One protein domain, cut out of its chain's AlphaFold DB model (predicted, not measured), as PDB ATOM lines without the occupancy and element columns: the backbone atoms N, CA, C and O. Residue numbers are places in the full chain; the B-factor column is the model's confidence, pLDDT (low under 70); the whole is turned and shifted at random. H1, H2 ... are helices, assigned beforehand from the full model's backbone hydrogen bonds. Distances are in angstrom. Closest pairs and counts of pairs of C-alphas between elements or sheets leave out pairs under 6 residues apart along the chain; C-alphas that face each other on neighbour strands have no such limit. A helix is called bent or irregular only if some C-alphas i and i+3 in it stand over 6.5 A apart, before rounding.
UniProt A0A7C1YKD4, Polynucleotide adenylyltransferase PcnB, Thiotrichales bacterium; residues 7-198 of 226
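Overview. This is residues 7 to 198 of the 226 residues of the protein "Polynucleotide adenylyltransferase PcnB" of Thiotrichales bacterium (UniProt A0A7C1YKD4). In the core H9 crosses H6 and H11, and one end of H5, residues 57 to 62, packs there too; H1 to H4 gather toward one end of the longest axis, H10, H12 and H13 toward the other. H8 packs on H9 as a helical hairpin, and residues 48 to 53 stick out as a loop. The printed part has 192 residues with thirteen named helices, H1 to H13 in chain order, and no named strand; the class is all helix. The whole is compact, with a radius of gyration of the C-alphas of 17.2 A and spans of 54 by 46 by 36 A.

Arrangement. Start at H1, residues 7 to 17, which touches H2, residues 22 to 31, only at the corner; the closest C-alphas, Leu 16 and Ala 22, are 6.5 A apart. H2 touches H5, residues 57 to 70, at a steep tilt of 43 degrees, closest at C-alphas 23 and 62, 5.0 A. H3, residues 35 to 38, touches H4, residues 40 to 46, only at the corner, closest at C-alphas 36 and 43, 5.1 A. H4 touches H7, residues 86 to 91, closest at C-alphas 41 and 88, 5.9 A. H5 and H6, residues 77 to 84, form a hairpin, closest at C-alphas 58 and 84, 5.6 A. H8, residues 103 to 118, and H9, residues 126 to 142, form another at a shallow tilt of 30 degrees, closest at C-alphas 104 and 137, 5.5 A. H9 touches H6 at C-alphas 132 and 78, 4.6 A, and H11, residues 159 to 171, at C-alphas 135 and 162, 4.6 A. H10, residues 149 to 154, touches residues 141 to 142 of H9 alone, closest at C-alphas 150 and 142, 7.4 A. H11 and H12, residues 177 to 188, form a hairpin, closest at C-alphas 170 and 177, 5.9 A. H13, residues 191 to 197, touches no helix. Every O i to N i+4 pair is within hydrogen-bond range in H1, H2, H5, H6, H7, H8, H10 and H11, against 2 of 3 in H4, 7 of 13 in H9, 6 of 8 in H12 and 2 of 3 in H13; H3 is too short for one.

Along the chain. Find C-alpha 7 at (179.332, 210.478, 238.120), where H1 begins. H5 is 20.0 A long and H8 21.9 A. H9, 24.9 A, begins at (187.893, 218.120, 241.191) and is only just irregular, with C-alphas 137 and 140 6.8 A apart. H13 ends at C-alpha 197, (219.578, 227.892, 224.962).

Size, cuts and confidence. The two C-alphas farthest apart, Tyr 32 and Gln 192, are 54.9 A apart. The printed part has no cut, and the link from H7 to H8 is long. Mean pLDDT of the printed part is 93.7, with residues 96 to 97 under 70.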
ATOM      1  N   ALA A   7     178.173 211.034 237.420       89.19
ATOM      2  CA  ALA A   7     179.332 210.478 238.120       89.19
ATOM      3  C   ALA A   7     179.590 209.007 237.751       89.19
ATOM      4  O   ALA A   7     180.738 208.583 237.678       89.19
ATOM      5  N   ARG A   8     178.535 208.228 237.480       92.69
ATOM      6  CA  ARG A   8     178.690 206.851 237.005       92.69
ATOM      7  C   ARG A   8     179.192 206.830 235.567       92.69
ATOM      8  O   ARG A   8     180.064 206.029 235.257       92.69
ATOM      9  N   LEU A   9     178.701 207.743 234.730       93.31
ATOM     10  CA  LEU A   9     179.185 207.895 233.357       93.31
ATOM     11  C   LEU A   9     180.671 208.256 233.307       93.31
ATOM     12  O   LEU A   9     181.380 207.713 232.471       93.31
ATOM     13  N   PHE A  10     181.166 209.085 234.230       93.81
ATOM     14  CA  PHE A  10     182.603 209.344 234.362       93.81
ATOM     15  C   PHE A  10     183.411 208.047 234.561       93.81
ATOM     16  O   PHE A  10     184.385 207.820 233.850       93.81
ATOM     17  N   GLU A  11     182.992 207.170 235.476       93.88
ATOM     18  CA  GLU A  11     183.688 205.897 235.718       93.88
ATOM     19  C   GLU A  11     183.634 204.961 234.500       93.88
ATOM     20  O   GLU A  11     184.620 204.297 234.193       93.88
ATOM     21  N   GLU A  12     182.509 204.915 233.775       94.81
ATOM     22  CA  GLU A  12     182.415 204.114 232.545       94.81
ATOM     23  C   GLU A  12     183.287 204.687 231.416       94.81
ATOM     24  O   GLU A  12     183.957 203.923 230.728       94.81
ATOM     25  N   VAL A  13     183.373 206.015 231.272       95.19
ATOM     26  CA  VAL A  13     184.296 206.673 230.325       95.19
ATOM     27  C   VAL A  13     185.741 206.256 230.591       95.19
ATOM     28  O   VAL A  13     186.473 205.962 229.648       95.19
ATOM     29  N   LEU A  14     186.164 206.195 231.858       94.38
ATOM     30  CA  LEU A  14     187.519 205.745 232.180       94.38
ATOM     31  C   LEU A  14     187.750 204.296 231.755       94.38
ATOM     32  O   LEU A  14     188.788 204.007 231.172       94.38
ATOM     33  N   LYS A  15     186.794 203.393 231.984       93.50
ATOM     34  CA  LYS A  15     186.934 201.993 231.555       93.50
ATOM     35  C   LYS A  15     186.987 201.857 230.036       93.50
ATOM     36  O   LYS A  15     187.798 201.087 229.536       93.50
ATOM     37  N   LEU A  16     186.154 202.617 229.324       94.38
ATOM     38  CA  LEU A  16     186.092 202.616 227.862       94.38
ATOM     39  C   LEU A  16     187.421 203.069 227.240       94.38
ATOM     40  O   LEU A  16     187.935 202.414 226.343       94.38
ATOM     41  N   PHE A  17     188.009 204.153 227.749       95.75
ATOM     42  CA  PHE A  17     189.203 204.754 227.142       95.75
ATOM     43  C   PHE A  17     190.530 204.383 227.812       95.75
ATOM     44  O   PHE A  17     191.581 204.780 227.324       95.75
ATOM     45  N   GLN A  18     190.524 203.644 228.924       91.50
ATOM     46  CA  GLN A  18     191.750 203.168 229.588       91.50
ATOM     47  C   GLN A  18     191.906 201.642 229.524       91.50
ATOM     48  O   GLN A  18     192.723 201.077 230.246       91.50
ATOM     49  N   GLY A  19     191.141 200.980 228.647       89.00
ATOM     50  CA  GLY A  19     191.230 199.541 228.382       89.00
ATOM     51  C   GLY A  19     192.253 199.134 227.313       89.00
ATOM     52  O   GLY A  19     192.414 197.941 227.083       89.00
ATOM     53  N   GLY A  20     192.932 200.090 226.664       90.81
ATOM     54  CA  GLY A  20     193.934 199.832 225.616       90.81
ATOM     55  C   GLY A  20     193.388 199.732 224.186       90.81
ATOM     56  O   GLY A  20     194.147 199.384 223.291       90.81
ATOM     57  N   MET A  21     192.097 200.031 223.988       95.94
ATOM     58  CA  MET A  21     191.411 200.089 222.684       95.94
ATOM     59  C   MET A  21     190.576 201.382 222.558       95.94
ATOM     60  O   MET A  21     189.432 201.383 222.100       95.94
ATOM     61  N   ALA A  22     191.100 202.485 223.076       97.19
ATOM     62  CA  ALA A  22     190.454 203.777 223.220       97.19
ATOM     63  C   ALA A  22     190.076 204.406 221.874       97.19
ATOM     64  O   ALA A  22     188.979 204.960 221.769       97.19
ATOM     65  N   LEU A  23     190.942 204.322 220.856       97.69
ATOM     66  CA  LEU A  23     190.646 204.868 219.527       97.69
ATOM     67  C   LEU A  23     189.483 204.118 218.864       97.69
ATOM     68  O   LEU A  23     188.505 204.745 218.469       97.69
ATOM     69  N   GLU A  24     189.549 202.787 218.819       97.69
ATOM     70  CA  GLU A  24     188.471 201.959 218.260       97.69
ATOM     71  C   GLU A  24     187.163 202.161 219.040       97.69
ATOM     72  O   GLU A  24     186.091 202.334 218.462       97.69
ATOM     73  N   THR A  25     187.246 202.228 220.373       97.75
ATOM     74  CA  THR A  25     186.083 202.507 221.223       97.75
ATOM     75  C   THR A  25     185.464 203.865 220.893       97.75
ATOM     76  O   THR A  25     184.243 203.984 220.840       97.75
ATOM     77  N   PHE A  26     186.274 204.894 220.646       97.81
ATOM     78  CA  PHE A  26     185.792 206.207 220.219       97.81
ATOM     79  C   PHE A  26     185.091 206.154 218.863       97.81
ATOM     80  O   PHE A  26     183.979 206.668 218.745       97.81
ATOM     81  N   GLU A  27     185.693 205.499 217.872       96.88
ATOM     82  CA  GLU A  27     185.105 205.336 216.538       96.88
ATOM     83  C   GLU A  27     183.754 204.617 216.612       96.88
ATOM     84  O   GLU A  27     182.774 205.076 216.023       96.88
ATOM     85  N   MET A  28     183.653 203.558 217.419       97.88
ATOM     86  CA  MET A  28     182.394 202.849 217.658       97.88
ATOM     87  C   MET A  28     181.371 203.699 218.403       97.88
ATOM     88  O   MET A  28     180.206 203.744 218.014       97.88
ATOM     89  N   LEU A  29     181.776 204.429 219.442       97.62
ATOM     90  CA  LEU A  29     180.867 205.330 220.146       97.62
ATOM     91  C   LEU A  29     180.316 206.421 219.223       97.62
ATOM     92  O   LEU A  29     179.152 206.786 219.381       97.62
ATOM     93  N   ARG A  30     181.110 206.940 218.279       96.38
ATOM     94  CA  ARG A  30     180.625 207.891 217.269       96.38
ATOM     95  C   ARG A  30     179.709 207.214 216.256       96.38
ATOM     96  O   ARG A  30     178.622 207.718 216.020       96.38
ATOM     97  N   HIS A  31     180.091 206.045 215.741       96.31
ATOM     98  CA  HIS A  31     179.281 205.277 214.791       96.31
ATOM     99  C   HIS A  31     177.867 204.966 215.312       96.31
ATOM    100  O   HIS A  31     176.913 204.970 214.541       96.31
ATOM    101  N   TYR A  32     177.723 204.718 216.617       96.75
ATOM    102  CA  TYR A  32     176.439 204.424 217.265       96.75
ATOM    103  C   TYR A  32     175.771 205.641 217.945       96.75
ATOM    104  O   TYR A  32     174.874 205.458 218.775       96.75
ATOM    105  N   ASP A  33     176.209 206.875 217.666       95.12
ATOM    106  CA  ASP A  33     175.676 208.117 218.263       95.12
ATOM    107  C   ASP A  33     175.675 208.121 219.809       95.12
ATOM    108  O   ASP A  33     174.803 208.684 220.488       95.12
ATOM    109  N   LEU A  34     176.646 207.433 220.408       96.00
ATOM    110  CA  LEU A  34     176.832 207.348 221.855       96.00
ATOM    111  C   LEU A  34     177.850 208.372 222.353       96.00
ATOM    112  O   LEU A  34     177.695 208.871 223.470       96.00
ATOM    113  N   PHE A  35     178.848 208.727 221.542       96.88
ATOM    114  CA  PHE A  35     179.870 209.694 221.940       96.88
ATOM    115  C   PHE A  35     179.258 211.063 222.250       96.88
ATOM    116  O   PHE A  35     179.478 211.576 223.343       96.88
ATOM    117  N   GLY A  36     178.388 211.597 221.384       95.56
ATOM    118  CA  GLY A  36     177.705 212.877 221.618       95.56
ATOM    119  C   GLY A  36     176.810 212.906 222.865       95.56
ATOM    120  O   GLY A  36     176.546 213.969 223.420       95.56
ATOM    121  N   LYS A  37     176.387 211.747 223.387       94.56
ATOM    122  CA  LYS A  37     175.652 211.671 224.665       94.56
ATOM    123  C   LYS A  37     176.580 211.832 225.871       94.56
ATOM    124  O   LYS A  37     176.138 212.314 226.915       94.56
ATOM    125  N   LEU A  38     177.839 211.416 225.730       95.75
ATOM    126  CA  LEU A  38     178.883 211.529 226.747       95.75
ATOM    127  C   LEU A  38     179.602 212.880 226.656       95.75
ATOM    128  O   LEU A  38     179.808 213.519 227.680       95.75
ATOM    129  N   PHE A  39     179.943 213.327 225.450       97.31
ATOM    130  CA  PHE A  39     180.748 214.514 225.157       97.31
ATOM    131  C   PHE A  39     180.090 215.364 224.061       97.31
ATOM    132  O   PHE A  39     180.648 215.494 222.973       97.31
ATOM    133  N   PRO A  40     178.911 215.960 224.317       96.69
ATOM    134  CA  PRO A  40     178.200 216.739 223.301       96.69
ATOM    135  C   PRO A  40     179.026 217.920 222.793       96.69
ATOM    136  O   PRO A  40     179.021 218.191 221.602       96.69
ATOM    137  N   LEU A  41     179.782 218.571 223.686       96.62
ATOM    138  CA  LEU A  41     180.627 219.705 223.320       96.62
ATOM    139  C   LEU A  41     181.724 219.302 222.333       96.62
ATOM    140  O   LEU A  41     182.054 220.054 221.430       96.62
ATOM    141  N   THR A  42     182.313 218.123 222.531       97.06
ATOM    142  CA  THR A  42     183.365 217.606 221.656       97.06
ATOM    143  C   THR A  42     182.778 217.067 220.356       97.06
ATOM    144  O   THR A  42     183.392 217.242 219.316       97.06
ATOM    145  N   GLU A  43     181.606 216.427 220.390       96.81
ATOM    146  CA  GLU A  43     180.948 215.936 219.172       96.81
ATOM    147  C   GLU A  43     180.540 217.081 218.239       96.81
ATOM    148  O   GLU A  43     180.724 216.949 217.035       96.81
ATOM    149  N   GLU A  44     180.056 218.203 218.788       94.62
ATOM    150  CA  GLU A  44     179.754 219.421 218.022       94.62
ATOM    151  C   GLU A  44     180.976 219.878 217.216       94.62
ATOM    152  O   GLU A  44     180.913 219.956 215.993       94.62
ATOM    153  N   VAL A  45     182.118 220.037 217.889       92.94
ATOM    154  CA  VAL A  45     183.397 220.388 217.255       92.94
ATOM    155  C   VAL A  45     183.820 219.363 216.204       92.94
ATOM    156  O   VAL A  45     184.284 219.719 215.131       92.94
ATOM    157  N   LEU A  46     183.702 218.067 216.493       93.19
ATOM    158  CA  LEU A  46     184.137 217.011 215.574       93.19
ATOM    159  C   LEU A  46     183.258 216.891 214.316       93.19
ATOM    160  O   LEU A  46     183.587 216.090 213.436       93.19
ATOM    161  N   GLY A  47     182.131 217.604 214.260       89.62
ATOM    162  CA  GLY A  47     181.321 217.788 213.057       89.62
ATOM    163  C   GLY A  47     181.743 218.993 212.209       89.62
ATOM    164  O   GLY A  47     181.228 219.158 211.105       89.62
ATOM    165  N   GLU A  48     182.659 219.822 212.710       89.62
ATOM    166  CA  GLU A  48     183.193 221.005 212.037       89.62
ATOM    167  C   GLU A  48     184.549 220.706 211.376       89.62
ATOM    168  O   GLU A  48     185.250 219.745 211.711       89.62
ATOM    169  N   GLU A  49     184.922 221.558 210.422       85.56
ATOM    170  CA  GLU A  49     186.248 221.580 209.806       85.56
ATOM    171  C   GLU A  49     186.889 222.952 210.043       85.56
ATOM    172  O   GLU A  49     186.255 223.991 209.837       85.56
ATOM    173  N   GLU A  50     188.168 222.968 210.419       77.62
ATOM    174  CA  GLU A  50     188.976 224.185 210.524       77.62
ATOM    175  C   GLU A  50     189.883 224.251 209.292       77.62
ATOM    176  O   GLU A  50     190.690 223.357 209.048       77.62
ATOM    177  N   GLU A  51     189.699 225.276 208.453       78.56
ATOM    178  CA  GLU A  51     190.442 225.441 207.189       78.56
ATOM    179  C   GLU A  51     190.352 224.226 206.235       78.56
ATOM    180  O   GLU A  51     191.246 223.985 205.424       78.56
ATOM    181  N   GLY A  52     189.253 223.463 206.309       75.94
ATOM    182  CA  GLY A  52     189.040 222.246 205.514       75.94
ATOM    183  C   GLY A  52     189.735 220.998 206.070       75.94
ATOM    184  O   GLY A  52     189.821 219.986 205.373       75.94
ATOM    185  N   TYR A  53     190.245 221.056 207.306       76.19
ATOM    186  CA  TYR A  53     190.837 219.918 208.003       76.19
ATOM    187  C   TYR A  53     189.987 219.500 209.213       76.19
ATOM    188  O   TYR A  53     189.510 220.353 209.965       76.19
ATOM    189  N   PRO A  54     189.816 218.185 209.448       82.94
ATOM    190  CA  PRO A  54     189.096 217.692 210.614       82.94
ATOM    191  C   PRO A  54     189.918 217.866 211.897       82.94
ATOM    192  O   PRO A  54     191.150 217.800 211.893       82.94
ATOM    193  N   HIS A  55     189.236 217.974 213.035       89.12
ATOM    194  CA  HIS A  55     189.887 218.028 214.344       89.12
ATOM    195  C   HIS A  55     190.469 216.657 214.750       89.12
ATOM    196  O   HIS A  55     189.776 215.781 215.268       89.12
ATOM    197  N   LEU A  56     191.778 216.464 214.542       93.62
ATOM    198  CA  LEU A  56     192.463 215.178 214.767       93.62
ATOM    199  C   LEU A  56     192.982 214.957 216.197       93.62
ATOM    200  O   LEU A  56     193.385 213.839 216.530       93.62
ATOM    201  N   LEU A  57     192.986 215.987 217.049       96.12
ATOM    202  CA  LEU A  57     193.626 215.930 218.371       96.12
ATOM    203  C   LEU A  57     193.061 214.814 219.252       96.12
ATOM    204  O   LEU A  57     193.826 214.099 219.899       96.12
ATOM    205  N   VAL A  58     191.738 214.625 219.251       97.00
ATOM    206  CA  VAL A  58     191.082 213.570 220.038       97.00
ATOM    207  C   VAL A  58     191.531 212.188 219.574       97.00
ATOM    208  O   VAL A  58     192.004 211.399 220.389       97.00
ATOM    209  N   ALA A  59     191.457 211.909 218.271       96.56
ATOM    210  CA  ALA A  59     191.862 210.619 217.717       96.56
ATOM    211  C   ALA A  59     193.344 210.317 218.012       96.56
ATOM    212  O   ALA A  59     193.679 209.219 218.458       96.56
ATOM    213  N   ARG A  60     194.231 211.310 217.856       97.06
ATOM    214  CA  ARG A  60     195.660 211.166 218.189       97.06
ATOM    215  C   ARG A  60     195.897 210.921 219.676       97.06
ATOM    216  O   ARG A  60     196.676 210.042 220.030       97.06
ATOM    217  N   ALA A  61     195.196 211.630 220.556       96.81
ATOM    218  CA  ALA A  61     195.319 211.435 221.998       96.81
ATOM    219  C   ALA A  61     194.902 210.025 222.437       96.81
ATOM    220  O   ALA A  61     195.530 209.443 223.325       96.81
ATOM    221  N   LEU A  62     193.854 209.476 221.822       97.62
ATOM    222  CA  LEU A  62     193.368 208.127 222.100       97.62
ATOM    223  C   LEU A  62     194.320 207.061 221.547       97.62
ATOM    224  O   LEU A  62     194.687 206.157 222.291       97.62
ATOM    225  N   ALA A  63     194.837 207.229 220.326       97.31
ATOM    226  CA  ALA A  63     195.879 206.352 219.782       97.31
ATOM    227  C   ALA A  63     197.134 206.319 220.679       97.31
ATOM    228  O   ALA A  63     197.670 205.256 220.995       97.31
ATOM    229  N   ASN A  64     197.573 207.487 221.160       94.94
ATOM    230  CA  ASN A  64     198.708 207.597 222.078       94.94
ATOM    231  C   ASN A  64     198.391 206.976 223.452       94.94
ATOM    232  O   ASN A  64     199.280 206.438 224.112       94.94
ATOM    233  N   THR A  65     197.130 207.028 223.890       95.50
ATOM    234  CA  THR A  65     196.661 206.363 225.117       95.50
ATOM    235  C   THR A  65     196.774 204.844 224.981       95.50
ATOM    236  O   THR A  65     197.328 204.207 225.878       95.50
ATOM    237  N   ASP A  66     196.361 204.286 223.845       97.25
ATOM    238  CA  ASP A  66     196.457 202.851 223.556       97.25
ATOM    239  C   ASP A  66     197.906 202.372 223.523       97.25
ATOM    240  O   ASP A  66     198.263 201.422 224.224       97.25
ATOM    241  N   ALA A  67     198.776 203.096 222.812       96.44
ATOM    242  CA  ALA A  67     200.204 202.794 222.767       96.44
ATOM    243  C   ALA A  67     200.836 202.789 224.170       96.44
ATOM    244  O   ALA A  67     201.583 201.878 224.525       96.44
ATOM    245  N   ARG A  68     200.498 203.768 225.020       95.25
ATOM    246  CA  ARG A  68     201.011 203.823 226.398       95.25
ATOM    247  C   ARG A  68     200.550 202.644 227.245       95.25
ATOM    248  O   ARG A  68     201.351 202.128 228.023       95.25
ATOM    249  N   ILE A  69     199.290 202.236 227.116       95.12
ATOM    250  CA  ILE A  69     198.748 201.088 227.851       95.12
ATOM    251  C   ILE A  69     199.444 199.802 227.400       95.12
ATOM    252  O   ILE A  69     199.859 199.018 228.252       95.12
ATOM    253  N   ALA A  70     199.653 199.624 226.093       96.06
ATOM    254  CA  ALA A  70     200.392 198.488 225.543       96.06
ATOM    255  C   ALA A  70     201.841 198.420 226.067       96.06
ATOM    256  O   ALA A  70     202.366 197.339 226.322       96.06
ATOM    257  N   GLU A  71     202.469 199.573 226.304       96.56
ATOM    258  CA  GLU A  71     203.800 199.687 226.917       96.56
ATOM    259  C   GLU A  71     203.798 199.563 228.457       96.56
ATOM    260  O   GLU A  71     204.841 199.730 229.092       96.56
ATOM    261  N   GLY A  72     202.644 199.324 229.091       94.06
ATOM    262  CA  GLY A  72     202.509 199.253 230.551       94.06
ATOM    263  C   GLY A  72     202.713 200.595 231.266       94.06
ATOM    264  O   GLY A  72     202.937 200.633 232.479       94.06
ATOM    265  N   LYS A  73     202.659 201.717 230.537       91.56
ATOM    266  CA  LYS A  73     202.813 203.061 231.099       91.56
ATOM    267  C   LYS A  73     201.475 203.564 231.645       91.56
ATOM    268  O   LYS A  73     200.437 203.388 231.010       91.56
ATOM    269  N   PRO A  74     201.475 204.282 232.781       88.75
ATOM    270  CA  PRO A  74     200.247 204.844 233.318       88.75
ATOM    271  C   PRO A  74     199.687 205.931 232.395       88.75
ATOM    272  O   PRO A  74     200.428 206.738 231.808       88.75
ATOM    273  N   VAL A  75     198.359 205.976 232.342       91.56
ATOM    274  CA  VAL A  75     197.554 207.024 231.710       91.56
ATOM    275  C   VAL A  75     196.755 207.741 232.794       91.56
ATOM    276  O   VAL A  75     196.379 207.143 233.801       91.56
ATOM    277  N   THR A  76     196.539 209.050 232.645       92.44
ATOM    278  CA  THR A  76     195.853 209.843 233.680       92.44
ATOM    279  C   THR A  76     194.501 210.337 233.175       92.44
ATOM    280  O   THR A  76     194.433 210.865 232.061       92.44
ATOM    281  N   PRO A  77     193.430 210.264 233.991       95.31
ATOM    282  CA  PRO A  77     192.135 210.849 233.636       95.31
ATOM    283  C   PRO A  77     192.226 212.333 233.269       95.31
ATOM    284  O   PRO A  77     191.550 212.798 232.361       95.31
ATOM    285  N   ALA A  78     193.094 213.081 233.953       96.31
ATOM    286  CA  ALA A  78     193.278 214.503 233.702       96.31
ATOM    287  C   ALA A  78     193.788 214.804 232.286       96.31
ATOM    288  O   ALA A  78     193.313 215.751 231.671       96.31
ATOM    289  N   PHE A  79     194.737 214.009 231.780       96.69
ATOM    290  CA  PHE A  79     195.273 214.176 230.429       96.69
ATOM    291  C   PHE A  79     194.249 213.776 229.363       96.69
ATOM    292  O   PHE A  79     194.039 214.522 228.413       96.69
ATOM    293  N   LEU A  80     193.555 212.648 229.563       96.50
ATOM    294  CA  LEU A  80     192.486 212.194 228.669       96.50
ATOM    295  C   LEU A  80     191.409 213.275 228.495       96.50
ATOM    296  O   LEU A  80     191.099 213.681 227.379       96.50
ATOM    297  N   TYR A  81     190.884 213.799 229.605       97.62
ATOM    298  CA  TYR A  81     189.884 214.864 229.557       97.62
ATOM    299  C   TYR A  81     190.453 216.193 229.038       97.62
ATOM    300  O   TYR A  81     189.718 216.951 228.408       97.62
ATOM    301  N   ALA A  82     191.748 216.472 229.245       98.00
ATOM    302  CA  ALA A  82     192.392 217.651 228.666       98.00
ATOM    303  C   ALA A  82     192.383 217.607 227.137       98.00
ATOM    304  O   ALA A  82     192.195 218.655 226.527       98.00
ATOM    305  N   ALA A  83     192.560 216.424 226.543       97.50
ATOM    306  CA  ALA A  83     192.504 216.231 225.098       97.50
ATOM    307  C   ALA A  83     191.065 216.265 224.574       97.50
ATOM    308  O   ALA A  83     190.772 217.011 223.647       97.50
ATOM    309  N   LEU A  84     190.149 215.530 225.217       97.44
ATOM    310  CA  LEU A  84     188.739 215.473 224.806       97.44
ATOM    311  C   LEU A  84     188.055 216.847 224.817       97.44
ATOM    312  O   LEU A  84     187.191 217.108 223.989       97.44
ATOM    313  N   LEU A  85     188.424 217.722 225.754       98.00
ATOM    314  CA  LEU A  85     187.769 219.017 225.959       98.00
ATOM    315  C   LEU A  85     188.617 220.216 225.510       98.00
ATOM    316  O   LEU A  85     188.265 221.352 225.827       98.00
ATOM    317  N   TRP A  86     189.723 219.981 224.798       97.56
ATOM    318  CA  TRP A  86     190.625 221.041 224.343       97.56
ATOM    319  C   TRP A  86     189.938 222.036 223.419       97.56
ATOM    320  O   TRP A  86     189.877 223.227 223.720       97.56
ATOM    321  N   GLU A  87     189.386 221.538 222.321       95.62
ATOM    322  CA  GLU A  87     188.790 222.386 221.300       95.62
ATOM    323  C   GLU A  87     187.484 223.045 221.776       95.62
ATOM    324  O   GLU A  87     187.360 224.264 221.653       95.62
ATOM    325  N   PRO A  88     186.584 222.345 222.507       96.62
ATOM    326  CA  PRO A  88     185.472 223.012 223.183       96.62
ATOM    327  C   PRO A  88     185.896 224.171 224.094       96.62
ATOM    328  O   PRO A  88     185.167 225.157 224.227       96.62
ATOM    329  N   MET A  89     187.059 224.054 224.749       97.38
ATOM    330  CA  MET A  89     187.628 225.114 225.583       97.38
ATOM    331  C   MET A  89     188.153 226.268 224.737       97.38
ATOM    332  O   MET A  89     187.833 227.412 225.065       97.38
ATOM    333  N   ARG A  90     188.866 225.996 223.638       94.31
ATOM    334  CA  ARG A  90     189.332 227.022 222.693       94.31
ATOM    335  C   ARG A  90     188.176 227.836 222.112       94.31
ATOM    336  O   ARG A  90     188.202 229.058 222.225       94.31
ATOM    337  N   GLN A  91     187.120 227.188 221.620       92.69
ATOM    338  CA  GLN A  91     185.943 227.871 221.061       92.69
ATOM    339  C   GLN A  91     185.199 228.754 222.081       92.69
ATOM    340  O   GLN A  91     184.518 229.711 221.721       92.69
ATOM    341  N   ARG A  92     185.333 228.463 223.383       94.00
ATOM    342  CA  ARG A  92     184.717 229.234 224.481       94.00
ATOM    343  C   ARG A  92     185.648 230.283 225.089       94.00
ATOM    344  O   ARG A  92     185.265 230.927 226.078       94.00
ATOM    345  N   MET A  93     186.853 230.457 224.546       93.56
ATOM    346  CA  MET A  93     187.746 231.534 224.958       93.56
ATOM    347  C   MET A  93     187.104 232.898 224.668       93.56
ATOM    348  O   MET A  93     186.557 233.113 223.589       93.56
ATOM    349  N   PRO A  94     187.136 233.842 225.629       89.31
ATOM    350  CA  PRO A  94     186.786 235.228 225.351       89.31
ATOM    351  C   PRO A  94     187.593 235.776 224.169       89.31
ATOM    352  O   PRO A  94     188.773 235.453 224.033       89.31
ATOM    353  N   ALA A  95     186.965 236.633 223.361       82.00
ATOM    354  CA  ALA A  95     187.631 237.270 222.231       82.00
ATOM    355  C   ALA A  95     188.914 238.006 222.679       82.00
ATOM    356  O   ALA A  95     188.908 238.654 223.736       82.00
ATOM    357  N   PRO A  96     189.995 237.944 221.879       69.00
ATOM    358  CA  PRO A  96     191.307 238.491 222.234       69.00
ATOM    359  C   PRO A  96     191.298 240.011 222.456       69.00
ATOM    360  O   PRO A  96     192.155 240.534 223.166       69.00
ATOM    361  N   ASP A  97     190.300 240.713 221.921       66.94
ATOM    362  CA  ASP A  97     190.207 242.173 221.970       66.94
ATOM    363  C   ASP A  97     189.707 242.728 223.313       66.94
ATOM    364  O   ASP A  97     189.580 243.944 223.464       66.94
ATOM    365  N   GLN A  98     189.427 241.881 224.313       75.56
ATOM    366  CA  GLN A  98     189.072 242.361 225.651       75.56
ATOM    367  C   GLN A  98     190.279 243.033 226.334       75.56
ATOM    368  O   GLN A  98     191.237 242.349 226.720       75.56
ATOM    369  N   PRO A  99     190.253 244.365 226.557       78.00
ATOM    370  CA  PRO A  99     191.411 245.080 227.074       78.00
ATOM    371  C   PRO A  99     191.816 244.575 228.461       78.00
ATOM    372  O   PRO A  99     191.017 244.556 229.395       78.00
ATOM    373  N   GLY A 100     193.090 244.206 228.612       80.31
ATOM    374  CA  GLY A 100     193.670 243.811 229.899       80.31
ATOM    375  C   GLY A 100     193.485 242.341 230.287       80.31
ATOM    376  O   GLY A 100     193.946 241.957 231.365       80.31
ATOM    377  N   MET A 101     192.873 241.511 229.437       87.88
ATOM    378  CA  MET A 101     192.794 240.068 229.663       87.88
ATOM    379  C   MET A 101     194.024 239.361 229.090       87.88
ATOM    380  O   MET A 101     194.326 239.450 227.906       87.88
ATOM    381  N   SER A 102     194.753 238.635 229.936       89.88
ATOM    382  CA  SER A 102     195.803 237.727 229.467       89.88
ATOM    383  C   SER A 102     195.205 236.422 228.942       89.88
ATOM    384  O   SER A 102     194.200 235.939 229.460       89.88
ATOM    385  N   GLU A 103     195.880 235.788 227.990       90.75
ATOM    386  CA  GLU A 103     195.474 234.492 227.431       90.75
ATOM    387  C   GLU A 103     195.272 233.406 228.502       90.75
ATOM    388  O   GLU A 103     194.305 232.653 228.475       90.75
ATOM    389  N   VAL A 104     196.119 233.385 229.537       92.00
ATOM    390  CA  VAL A 104     195.947 232.465 230.673       92.00
ATOM    391  C   VAL A 104     194.633 232.732 231.415       92.00
ATOM    392  O   VAL A 104     193.982 231.787 231.852       92.00
ATOM    393  N   GLN A 105     194.216 233.994 231.569       92.69
ATOM    394  CA  GLN A 105     192.916 234.319 232.167       92.69
ATOM    395  C   GLN A 105     191.761 233.894 231.256       92.69
ATOM    396  O   GLN A 105     190.791 233.330 231.761       92.69
ATOM    397  N   ALA A 106     191.889 234.095 229.941       94.56
ATOM    398  CA  ALA A 106     190.914 233.635 228.954       94.56
ATOM    399  C   ALA A 106     190.713 232.109 229.035       94.56
ATOM    400  O   ALA A 106     189.580 231.653 229.202       94.56
ATOM    401  N   ILE A 107     191.806 231.334 229.067       95.94
ATOM    402  CA  ILE A 107     191.780 229.874 229.265       95.94
ATOM    403  C   ILE A 107     191.096 229.511 230.583       95.94
ATOM    404  O   ILE A 107     190.263 228.614 230.619       95.94
ATOM    405  N   GLN A 108     191.409 230.193 231.689       94.94
ATOM    406  CA  GLN A 108     190.796 229.876 232.985       94.94
ATOM    407  C   GLN A 108     189.280 230.107 232.999       94.94
ATOM    408  O   GLN A 108     188.554 229.317 233.611       94.94
ATOM    409  N   ILE A 109     188.807 231.162 232.330       95.25
ATOM    410  CA  ILE A 109     187.380 231.467 232.182       95.25
ATOM    411  C   ILE A 109     186.704 230.404 231.311       95.25
ATOM    412  O   ILE A 109     185.709 229.814 231.738       95.25
ATOM    413  N   ALA A 110     187.258 230.121 230.132       96.69
ATOM    414  CA  ALA A 110     186.718 229.133 229.200       96.69
ATOM    415  C   ALA A 110     186.682 227.729 229.811       96.69
ATOM    416  O   ALA A 110     185.664 227.042 229.771       96.69
ATOM    417  N   ALA A 111     187.759 227.340 230.488       96.75
ATOM    418  CA  ALA A 111     187.866 226.060 231.159       96.75
ATOM    419  C   ALA A 111     186.816 225.879 232.263       96.75
ATOM    420  O   ALA A 111     186.279 224.787 232.434       96.75
ATOM    421  N   ALA A 112     186.505 226.937 233.022       95.75
ATOM    422  CA  ALA A 112     185.444 226.882 234.022       95.75
ATOM    423  C   ALA A 112     184.062 226.673 233.378       95.75
ATOM    424  O   ALA A 112     183.268 225.895 233.910       95.75
ATOM    425  N   ARG A 113     183.799 227.319 232.233       96.25
ATOM    426  CA  ARG A 113     182.553 227.156 231.461       96.25
ATOM    427  C   ARG A 113     182.413 225.739 230.915       96.25
ATOM    428  O   ARG A 113     181.446 225.063 231.251       96.25
ATOM    429  N   VAL A 114     183.429 225.248 230.201       97.25
ATOM    430  CA  VAL A 114     183.444 223.886 229.640       97.25
ATOM    431  C   VAL A 114     183.244 222.828 230.713       97.25
ATOM    432  O   VAL A 114     182.422 221.936 230.542       97.25
ATOM    433  N   VAL A 115     183.947 222.926 231.845       96.06
ATOM    434  CA  VAL A 115     183.785 221.955 232.938       96.06
ATOM    435  C   VAL A 115     182.362 221.977 233.494       96.06
ATOM    436  O   VAL A 115     181.818 220.917 233.791       96.06
ATOM    437  N   ALA A 116     181.754 223.156 233.643       95.81
ATOM    438  CA  ALA A 116     180.394 223.281 234.162       95.81
ATOM    439  C   ALA A 116     179.336 222.736 233.187       95.81
ATOM    440  O   ALA A 116     178.391 222.078 233.619       95.81
ATOM    441  N   GLU A 117     179.502 222.980 231.887       95.81
ATOM    442  CA  GLU A 117     178.632 222.445 230.834       95.81
ATOM    443  C   GLU A 117     178.773 220.918 230.728       95.81
ATOM    444  O   GLU A 117     177.784 220.193 230.848       95.81
ATOM    445  N   GLN A 118     180.009 220.418 230.627       95.88
ATOM    446  CA  GLN A 118     180.309 218.989 230.514       95.88
ATOM    447  C   GLN A 118     179.859 218.192 231.749       95.88
ATOM    448  O   GLN A 118     179.450 217.038 231.623       95.88
ATOM    449  N   ALA A 119     179.870 218.798 232.945       93.88
ATOM    450  CA  ALA A 119     179.453 218.142 234.187       93.88
ATOM    451  C   ALA A 119     177.993 217.656 234.181       93.88
ATOM    452  O   ALA A 119     177.650 216.775 234.974       93.88
ATOM    453  N   ARG A 120     177.145 218.189 233.288       93.25
ATOM    454  CA  ARG A 120     175.761 217.726 233.083       93.25
ATOM    455  C   ARG A 120     175.685 216.348 232.421       93.25
ATOM    456  O   ARG A 120     174.696 215.650 232.607       93.25
ATOM    457  N   HIS A 121     176.732 215.957 231.695       93.88
ATOM    458  CA  HIS A 121     176.821 214.698 230.949       93.88
ATOM    459  C   HIS A 121     177.776 213.721 231.635       93.88
ATOM    460  O   HIS A 121     177.424 212.579 231.914       93.88
ATOM    461  N   THR A 122     178.968 214.192 232.003       93.50
ATOM    462  CA  THR A 122     179.963 213.416 232.751       93.50
ATOM    463  C   THR A 122     180.544 214.288 233.856       93.50
ATOM    464  O   THR A 122     181.279 215.240 233.583       93.50
ATOM    465  N   SER A 123     180.235 213.981 235.117       93.56
ATOM    466  CA  SER A 123     180.711 214.785 236.248       93.56
ATOM    467  C   SER A 123     182.164 214.448 236.555       93.56
ATOM    468  O   SER A 123     182.457 213.360 237.042       93.56
ATOM    469  N   ILE A 124     183.074 215.384 236.264       93.44
ATOM    470  CA  ILE A 124     184.517 215.209 236.455       93.44
ATOM    471  C   ILE A 124     184.896 215.615 237.890       93.44
ATOM    472  O   ILE A 124     184.814 216.802 238.234       93.44
ATOM    473  N   PRO A 125     185.377 214.686 238.737       95.38
ATOM    474  CA  PRO A 125     185.857 215.019 240.074       95.38
ATOM    475  C   PRO A 125     186.935 216.113 240.064       95.38
ATOM    476  O   PRO A 125     187.832 216.114 239.219       95.38
ATOM    477  N   LYS A 126     186.922 217.007 241.067       96.00
ATOM    478  CA  LYS A 126     187.893 218.120 241.191       96.00
ATOM    479  C   LYS A 126     189.355 217.673 241.135       96.00
ATOM    480  O   LYS A 126     190.184 218.370 240.561       96.00
ATOM    481  N   ARG A 127     189.664 216.493 241.682       96.00
ATOM    482  CA  ARG A 127     191.008 215.889 241.640       96.00
ATOM    483  C   ARG A 127     191.519 215.599 240.223       96.00
ATOM    484  O   ARG A 127     192.714 215.404 240.062       96.00
ATOM    485  N   PHE A 128     190.643 215.577 239.217       95.69
ATOM    486  CA  PHE A 128     191.003 215.403 237.809       95.69
ATOM    487  C   PHE A 128     190.777 216.678 236.995       95.69
ATOM    488  O   PHE A 128     191.624 217.026 236.178       95.69
ATOM    489  N   SER A 129     189.699 217.426 237.257       96.50
ATOM    490  CA  SER A 129     189.427 218.668 236.522       96.50
ATOM    491  C   SER A 129     190.396 219.796 236.875       96.50
ATOM    492  O   SER A 129     190.777 220.554 235.988       96.50
ATOM    493  N   LEU A 130     190.871 219.900 238.122       96.56
ATOM    494  CA  LEU A 130     191.951 220.836 238.451       96.56
ATOM    495  C   LEU A 130     193.222 220.454 237.675       96.56
ATOM    496  O   LEU A 130     193.772 221.322 236.987       96.56
ATOM    497  N   PRO A 131     193.632 219.164 237.646       97.19
ATOM    498  CA  PRO A 131     194.746 218.787 236.811       97.19
ATOM    499  C   PRO A 131     194.597 218.934 235.292       97.19
ATOM    500  O   PRO A 131     195.555 219.192 234.566       97.19
ATOM    501  N   MET A 132     193.392 218.828 234.783       97.62
ATOM    502  CA  MET A 132     193.121 219.130 233.386       97.62
ATOM    503  C   MET A 132     193.344 220.626 233.097       97.62
ATOM    504  O   MET A 132     194.065 221.006 232.178       97.62
ATOM    505  N   ARG A 133     192.817 221.502 233.960       97.50
ATOM    506  CA  ARG A 133     192.857 222.958 233.764       97.50
ATOM    507  C   ARG A 133     194.256 223.556 233.788       97.50
ATOM    508  O   ARG A 133     194.528 224.472 233.016       97.50
ATOM    509  N   GLU A 134     195.152 223.083 234.659       97.19
ATOM    510  CA  GLU A 134     196.528 223.614 234.631       97.19
ATOM    511  C   GLU A 134     197.341 223.052 233.454       97.19
ATOM    512  O   GLU A 134     198.276 223.724 233.045       97.19
ATOM    513  N   ILE A 135     196.976 221.909 232.844       98.31
ATOM    514  CA  ILE A 135     197.614 221.469 231.582       98.31
ATOM    515  C   ILE A 135     197.375 222.530 230.501       98.31
ATOM    516  O   ILE A 135     198.332 222.995 229.880       98.31
ATOM    517  N   TRP A 136     196.125 222.979 230.353       98.12
ATOM    518  CA  TRP A 136     195.750 224.047 229.423       98.12
ATOM    519  C   TRP A 136     196.403 225.384 229.776       98.12
ATOM    520  O   TRP A 136     197.005 226.029 228.927       98.12
ATOM    521  N   ALA A 137     196.358 225.791 231.046       96.56
ATOM    522  CA  ALA A 137     196.895 227.085 231.475       96.56
ATOM    523  C   ALA A 137     198.424 227.210 231.335       96.56
ATOM    524  O   ALA A 137     198.961 228.321 231.382       96.56
ATOM    525  N   LEU A 138     199.131 226.086 231.203       97.25
ATOM    526  CA  LEU A 138     200.560 226.063 230.913       97.25
ATOM    527  C   LEU A 138     200.863 226.191 229.414       97.25
ATOM    528  O   LEU A 138     201.974 226.610 229.103       97.25
ATOM    529  N   GLN A 139     199.913 225.913 228.510       97.50
ATOM    530  CA  GLN A 139     200.142 225.944 227.056       97.50
ATOM    531  C   GLN A 139     200.731 227.280 226.566       97.50
ATOM    532  O   GLN A 139     201.817 227.246 225.986       97.50
ATOM    533  N   PRO A 140     200.181 228.461 226.926       94.88
ATOM    534  CA  PRO A 140     200.750 229.745 226.490       94.88
ATOM    535  C   PRO A 140     202.153 230.035 227.040       94.88
ATOM    536  O   PRO A 140     202.849 230.953 226.606       94.88
ATOM    537  N   ARG A 141     202.580 229.309 228.083       94.69
ATOM    538  CA  ARG A 141     203.914 229.490 228.667       94.69
ATOM    539  C   ARG A 141     204.991 228.793 227.848       94.69
ATOM    540  O   ARG A 141     206.133 229.243 227.910       94.69
ATOM    541  N   PHE A 142     204.647 227.752 227.087       95.69
ATOM    542  CA  PHE A 142     205.602 227.069 226.216       95.69
ATOM    543  C   PHE A 142     206.097 227.987 225.092       95.69
ATOM    544  O   PHE A 142     207.268 227.918 224.735       95.69
ATOM    545  N   GLU A 143     205.282 228.930 224.624       92.25
ATOM    546  CA  GLU A 143     205.676 229.907 223.596       92.25
ATOM    547  C   GLU A 143     206.741 230.907 224.088       92.25
ATOM    548  O   GLU A 143     207.515 231.476 223.314       92.25
ATOM    549  N   ARG A 144     206.845 231.106 225.407       89.00
ATOM    550  CA  ARG A 144     207.724 232.112 226.015       89.00
ATOM    551  C   ARG A 144     209.119 231.560 226.288       89.00
ATOM    552  O   ARG A 144     209.490 231.292 227.431       89.00
ATOM    553  N   ARG A 145     209.937 231.488 225.240       86.12
ATOM    554  CA  ARG A 145     211.342 231.025 225.298       86.12
ATOM    555  C   ARG A 145     212.361 232.066 225.799       86.12
ATOM    556  O   ARG A 145     213.561 231.807 225.820       86.12
ATOM    557  N   THR A 146     211.908 233.257 226.195       86.31
ATOM    558  CA  THR A 146     212.782 234.383 226.566       86.31
ATOM    559  C   THR A 146     213.162 234.409 228.047       86.31
ATOM    560  O   THR A 146     212.300 234.291 228.929       86.31
ATOM    561  N   GLY A 147     214.431 234.703 228.336       88.94
ATOM    562  CA  GLY A 147     214.941 234.834 229.704       88.94
ATOM    563  C   GLY A 147     214.738 233.556 230.527       88.94
ATOM    564  O   GLY A 147     214.657 232.468 229.983       88.94
ATOM    565  N   ARG A 148     214.617 233.670 231.858       89.75
ATOM    566  CA  ARG A 148     214.509 232.506 232.769       89.75
ATOM    567  C   ARG A 148     213.107 231.886 232.885       89.75
ATOM    568  O   ARG A 148     212.876 231.076 233.780       89.75
ATOM    569  N   GLN A 149     212.146 232.285 232.049       90.12
ATOM    570  CA  GLN A 149     210.784 231.735 232.116       90.12
ATOM    571  C   GLN A 149     210.738 230.230 231.805       90.12
ATOM    572  O   GLN A 149     210.088 229.520 232.575       90.12
ATOM    573  N   PRO A 150     211.470 229.716 230.795       93.75
ATOM    574  CA  PRO A 150     211.472 228.288 230.512       93.75
ATOM    575  C   PRO A 150     212.008 227.433 231.658       93.75
ATOM    576  O   PRO A 150     211.429 226.400 231.969       93.75
ATOM    577  N   LEU A 151     213.053 227.902 232.351       94.00
ATOM    578  CA  LEU A 151     213.624 227.189 233.498       94.00
ATOM    579  C   LEU A 151     212.597 226.998 234.621       94.00
ATOM    580  O   LEU A 151     212.472 225.911 235.169       94.00
ATOM    581  N   ARG A 152     211.795 228.031 234.907       93.88
ATOM    582  CA  ARG A 152     210.705 227.934 235.893       93.88
ATOM    583  C   ARG A 152     209.590 226.998 235.445       93.88
ATOM    584  O   ARG A 152     208.907 226.421 236.282       93.88
ATOM    585  N   LEU A 153     209.356 226.898 234.136       95.81
ATOM    586  CA  LEU A 153     208.355 225.987 233.601       95.81
ATOM    587  C   LEU A 153     208.818 224.529 233.725       95.81
ATOM    588  O   LEU A 153     208.001 223.699 234.106       95.81
ATOM    589  N   LEU A 154     210.110 224.240 233.513       95.94
ATOM    590  CA  LEU A 154     210.700 222.907 233.727       95.94
ATOM    591  C   LEU A 154     210.522 222.401 235.167       95.94
ATOM    592  O   LEU A 154     210.347 221.208 235.386       95.94
ATOM    593  N   GLU A 155     210.547 223.305 236.146       95.75
ATOM    594  CA  GLU A 155     210.365 222.987 237.569       95.75
ATOM    595  C   GLU A 155     208.888 222.805 237.970       95.75
ATOM    596  O   GLU A 155     208.589 222.434 239.105       95.75
ATOM    597  N   HIS A 156     207.937 223.080 237.071       96.94
ATOM    598  CA  HIS A 156     206.520 223.014 237.408       96.94
ATOM    599  C   HIS A 156     206.084 221.556 237.666       96.94
ATOM    600  O   HIS A 156     206.335 220.698 236.819       96.94
ATOM    601  N   PRO A 157     205.320 221.251 238.738       94.88
ATOM    602  CA  PRO A 157     204.907 219.874 239.065       94.88
ATOM    603  C   PRO A 157     204.157 219.148 237.941       94.88
ATOM    604  O   PRO A 157     204.114 217.924 237.871       94.88
ATOM    605  N   ARG A 158     203.534 219.926 237.054       95.12
ATOM    606  CA  ARG A 158     202.746 219.451 235.908       95.12
ATOM    607  C   ARG A 158     203.386 219.698 234.555       95.12
ATOM    608  O   ARG A 158     202.717 219.551 233.536       95.12
ATOM    609  N   PHE A 159     204.670 220.039 234.551       96.75
ATOM    610  CA  PHE A 159     205.433 220.234 233.331       96.75
ATOM    611  C   PHE A 159     205.294 219.039 232.387       96.75
ATOM    612  O   PHE A 159     204.904 219.240 231.246       96.75
ATOM    613  N   ARG A 160     205.508 217.805 232.874       96.00
ATOM    614  CA  ARG A 160     205.476 216.609 232.018       96.00
ATOM    615  C   ARG A 160     204.159 216.455 231.261       96.00
ATOM    616  O   ARG A 160     204.180 216.348 230.046       96.00
ATOM    617  N   ALA A 161     203.029 216.513 231.965       96.19
ATOM    618  CA  ALA A 161     201.717 216.382 231.337       96.19
ATOM    619  C   ALA A 161     201.418 217.535 230.362       96.19
ATOM    620  O   ALA A 161     200.837 217.311 229.310       96.19
ATOM    621  N   ALA A 162     201.822 218.766 230.689       97.75
ATOM    622  CA  ALA A 162     201.611 219.907 229.802       97.75
ATOM    623  C   ALA A 162     202.543 219.904 228.581       97.75
ATOM    624  O   ALA A 162     202.147 220.363 227.515       97.75
ATOM    625  N   TYR A 163     203.748 219.355 228.727       97.94
ATOM    626  CA  TYR A 163     204.694 219.126 227.643       97.94
ATOM    627  C   TYR A 163     204.223 217.999 226.717       97.94
ATOM    628  O   TYR A 163     204.214 218.184 225.508       97.94
ATOM    629  N   ASP A 164     203.751 216.876 227.264       96.94
ATOM    630  CA  ASP A 164     203.133 215.804 226.469       96.94
ATOM    631  C   ASP A 164     201.937 216.336 225.668       96.94
ATOM    632  O   ASP A 164     201.731 215.966 224.515       96.94
ATOM    633  N   PHE A 165     201.185 217.268 226.254       98.06
ATOM    634  CA  PHE A 165     200.081 217.937 225.579       98.06
ATOM    635  C   PHE A 165     200.555 218.891 224.470       98.06
ATOM    636  O   PHE A 165     199.932 218.954 223.416       98.06
ATOM    637  N   LEU A 166     201.676 219.597 224.672       98.12
ATOM    638  CA  LEU A 166     202.312 220.407 223.627       98.12
ATOM    639  C   LEU A 166     202.744 219.536 222.439       98.12
ATOM    640  O   LEU A 166     202.534 219.927 221.296       98.12
ATOM    641  N   LEU A 167     203.341 218.369 222.702       97.56
ATOM    642  CA  LEU A 167     203.744 217.432 221.651       97.56
ATOM    643  C   LEU A 167     202.540 216.906 220.873       97.56
ATOM    644  O   LEU A 167     202.563 216.942 219.650       97.56
ATOM    645  N   LEU A 168     201.470 216.514 221.571       97.38
ATOM    646  CA  LEU A 168     200.214 216.104 220.944       97.38
ATOM    647  C   LEU A 168     199.661 217.196 220.013       97.38
ATOM    648  O   LEU A 168     199.256 216.903 218.893       97.38
ATOM    649  N   ARG A 169     199.674 218.461 220.453       97.06
ATOM    650  CA  ARG A 169     199.278 219.605 219.615       97.06
ATOM    651  C   ARG A 169     200.206 219.790 218.409       97.06
ATOM    652  O   ARG A 169     199.739 220.091 217.316       97.06
ATOM    653  N   GLY A 170     201.508 219.566 218.580       96.44
ATOM    654  CA  GLY A 170     202.480 219.569 217.483       96.44
ATOM    655  C   GLY A 170     202.241 218.456 216.456       96.44
ATOM    656  O   GLY A 170     202.360 218.703 215.260       96.44
ATOM    657  N   GLU A 171     201.845 217.256 216.891       94.94
ATOM    658  CA  GLU A 171     201.526 216.118 216.007       94.94
ATOM    659  C   GLU A 171     200.335 216.392 215.080       94.94
ATOM    660  O   GLU A 171     200.277 215.841 213.981       94.94
ATOM    661  N   VAL A 172     199.397 217.240 215.508       93.94
ATOM    662  CA  VAL A 172     198.238 217.659 214.702       93.94
ATOM    663  C   VAL A 172     198.433 219.008 214.008       93.94
ATOM    664  O   VAL A 172     197.504 219.503 213.383       93.94
ATOM    665  N   GLY A 173     199.629 219.597 214.089       92.00
ATOM    666  CA  GLY A 173     199.968 220.838 213.389       92.00
ATOM    667  C   GLY A 173     199.509 222.133 214.068       92.00
ATOM    668  O   GLY A 173     199.708 223.200 213.499       92.00
ATOM    669  N   GLU A 174     198.966 222.087 215.291       92.25
ATOM    670  CA  GLU A 174     198.563 223.293 216.042       92.25
ATOM    671  C   GLU A 174     199.753 224.099 216.589       92.25
ATOM    672  O   GLU A 174     199.596 225.234 217.044       92.25
ATOM    673  N   VAL A 175     200.935 223.487 216.654       94.50
ATOM    674  CA  VAL A 175     202.132 224.069 217.264       94.50
ATOM    675  C   VAL A 175     203.311 223.901 216.323       94.50
ATOM    676  O   VAL A 175     203.507 222.832 215.749       94.50
ATOM    677  N   ASP A 176     204.132 224.948 216.225       94.94
ATOM    678  CA  ASP A 176     205.385 224.923 215.477       94.94
ATOM    679  C   ASP A 176     206.271 223.731 215.913       94.94
ATOM    680  O   ASP A 176     206.678 223.657 217.082       94.94
ATOM    681  N   PRO A 177     206.627 222.814 214.995       94.50
ATOM    682  CA  PRO A 177     207.514 221.694 215.293       94.50
ATOM    683  C   PRO A 177     208.868 222.110 215.886       94.50
ATOM    684  O   PRO A 177     209.455 221.353 216.662       94.50
ATOM    685  N   GLU A 178     209.387 223.302 215.563       95.31
ATOM    686  CA  GLU A 178     210.605 223.836 216.189       95.31
ATOM    687  C   GLU A 178     210.420 224.109 217.678       95.31
ATOM    688  O   GLU A 178     211.345 223.890 218.464       95.31
ATOM    689  N   LEU A 179     209.227 224.545 218.088       95.75
ATOM    690  CA  LEU A 179     208.916 224.759 219.493       95.75
ATOM    691  C   LEU A 179     208.934 223.430 220.254       95.75
ATOM    692  O   LEU A 179     209.563 223.339 221.312       95.75
ATOM    693  N   CYS A 180     208.303 222.394 219.699       97.06
ATOM    694  CA  CYS A 180     208.309 221.044 220.263       97.06
ATOM    695  C   CYS A 180     209.739 220.491 220.388       97.06
ATOM    696  O   CYS A 180     210.124 220.020 221.463       97.06
ATOM    697  N   ARG A 181     210.557 220.614 219.333       96.44
ATOM    698  CA  ARG A 181     211.972 220.195 219.352       96.44
ATOM    699  C   ARG A 181     212.774 220.933 220.417       96.44
ATOM    700  O   ARG A 181     213.436 220.297 221.231       96.44
ATOM    701  N   TRP A 182     212.649 222.257 220.483       96.38
ATOM    702  CA  TRP A 182     213.365 223.068 221.469       96.38
ATOM    703  C   TRP A 182     213.042 222.646 222.910       96.38
ATOM    704  O   TRP A 182     213.944 222.508 223.742       96.38
ATOM    705  N   TRP A 183     211.762 222.393 223.206       97.19
ATOM    706  CA  TRP A 183     211.342 221.904 224.521       97.19
ATOM    707  C   TRP A 183     211.800 220.477 224.807       97.19
ATOM    708  O   TRP A 183     212.054 220.160 225.969       97.19
ATOM    709  N   THR A 184     211.937 219.635 223.784       97.00
ATOM    710  CA  THR A 184     212.536 218.298 223.913       97.00
ATOM    711  C   THR A 184     213.997 218.420 224.343       97.00
ATOM    712  O   THR A 184     214.390 217.889 225.379       97.00
ATOM    713  N   GLU A 185     214.784 219.204 223.609       96.00
ATOM    714  CA  GLU A 185     216.230 219.322 223.811       96.00
ATOM    715  C   GLU A 185     216.600 219.926 225.172       96.00
ATOM    716  O   GLU A 185     217.501 219.428 225.847       96.00
ATOM    717  N   ILE A 186     215.912 220.989 225.609       94.75
ATOM    718  CA  ILE A 186     216.272 221.698 226.850       94.75
ATOM    719  C   ILE A 186     216.117 220.819 228.105       94.75
ATOM    720  O   ILE A 186     216.822 221.029 229.099       94.75
ATOM    721  N   GLN A 187     215.230 219.819 228.074       95.12
ATOM    722  CA  GLN A 187     215.034 218.878 229.183       95.12
ATOM    723  C   GLN A 187     216.290 218.036 229.443       95.12
ATOM    724  O   GLN A 187     216.625 217.790 230.602       95.12
ATOM    725  N   GLU A 188     217.014 217.670 228.387       94.06
ATOM    726  CA  GLU A 188     218.196 216.800 228.440       94.06
ATOM    727  C   GLU A 188     219.487 217.555 228.783       94.06
ATOM    728  O   GLU A 188     220.500 216.950 229.130       94.06
ATOM    729  N   LYS A 189     219.468 218.890 228.704       94.56
ATOM    730  CA  LYS A 189     220.645 219.732 228.944       94.56
ATOM    731  C   LYS A 189     220.957 219.946 230.423       94.56
ATOM    732  O   LYS A 189     220.064 220.020 231.270       94.56
ATOM    733  N   THR A 190     222.240 220.154 230.714       94.12
ATOM    734  CA  THR A 190     222.732 220.598 232.029       94.12
ATOM    735  C   THR A 190     222.274 222.028 232.349       94.12
ATOM    736  O   THR A 190     221.973 222.797 231.432       94.12
ATOM    737  N   PRO A 191     222.251 222.459 233.626       91.06
ATOM    738  CA  PRO A 191     221.849 223.823 233.986       91.06
ATOM    739  C   PRO A 191     222.602 224.927 233.221       91.06
ATOM    740  O   PRO A 191     221.998 225.921 232.815       91.06
ATOM    741  N   GLN A 192     223.902 224.743 232.980       90.31
ATOM    742  CA  GLN A 192     224.747 225.691 232.248       90.31
ATOM    743  C   GLN A 192     224.411 225.736 230.753       90.31
ATOM    744  O   GLN A 192     224.439 226.802 230.143       90.31
ATOM    745  N   GLU A 193     224.100 224.591 230.148       91.81
ATOM    746  CA  GLU A 193     223.673 224.510 228.749       91.81
ATOM    747  C   GLU A 193     222.265 225.074 228.558       91.81
ATOM    748  O   GLU A 193     222.031 225.806 227.598       91.81
ATOM    749  N   ARG A 194     221.351 224.823 229.504       91.50
ATOM    750  CA  ARG A 194     220.000 225.395 229.483       91.50
ATOM    751  C   ARG A 194     220.042 226.917 229.443       91.50
ATOM    752  O   ARG A 194     219.322 227.497 228.645       91.50
ATOM    753  N   GLU A 195     220.902 227.559 230.242       88.56
ATOM    754  CA  GLU A 195     221.094 229.022 230.224       88.56
ATOM    755  C   GLU A 195     221.521 229.540 228.836       88.56
ATOM    756  O   GLU A 195     221.064 230.604 228.422       88.56
ATOM    757  N   LYS A 196     222.333 228.780 228.085       89.31
ATOM    758  CA  LYS A 196     222.774 229.149 226.725       89.31
ATOM    759  C   LYS A 196     221.676 229.000 225.667       89.31
ATOM    760  O   LYS A 196     221.728 229.693 224.657       89.31
ATOM    761  N   MET A 197     220.705 228.111 225.881       89.75
ATOM    762  CA  MET A 197     219.578 227.892 224.962       89.75
ATOM    763  C   MET A 197     218.474 228.951 225.079       89.75
ATOM    764  O   MET A 197     217.596 229.016 224.216       89.75
ATOM    765  N   LEU A 198     218.466 229.744 226.156       88.62
ATOM    766  CA  LEU A 198     217.429 230.748 226.392       88.62
ATOM    767  C   LEU A 198     217.558 231.881 225.378       88.62
ATOM    768  O   LEU A 198     218.638 232.442 225.186       88.62
TER     769      LEU A 198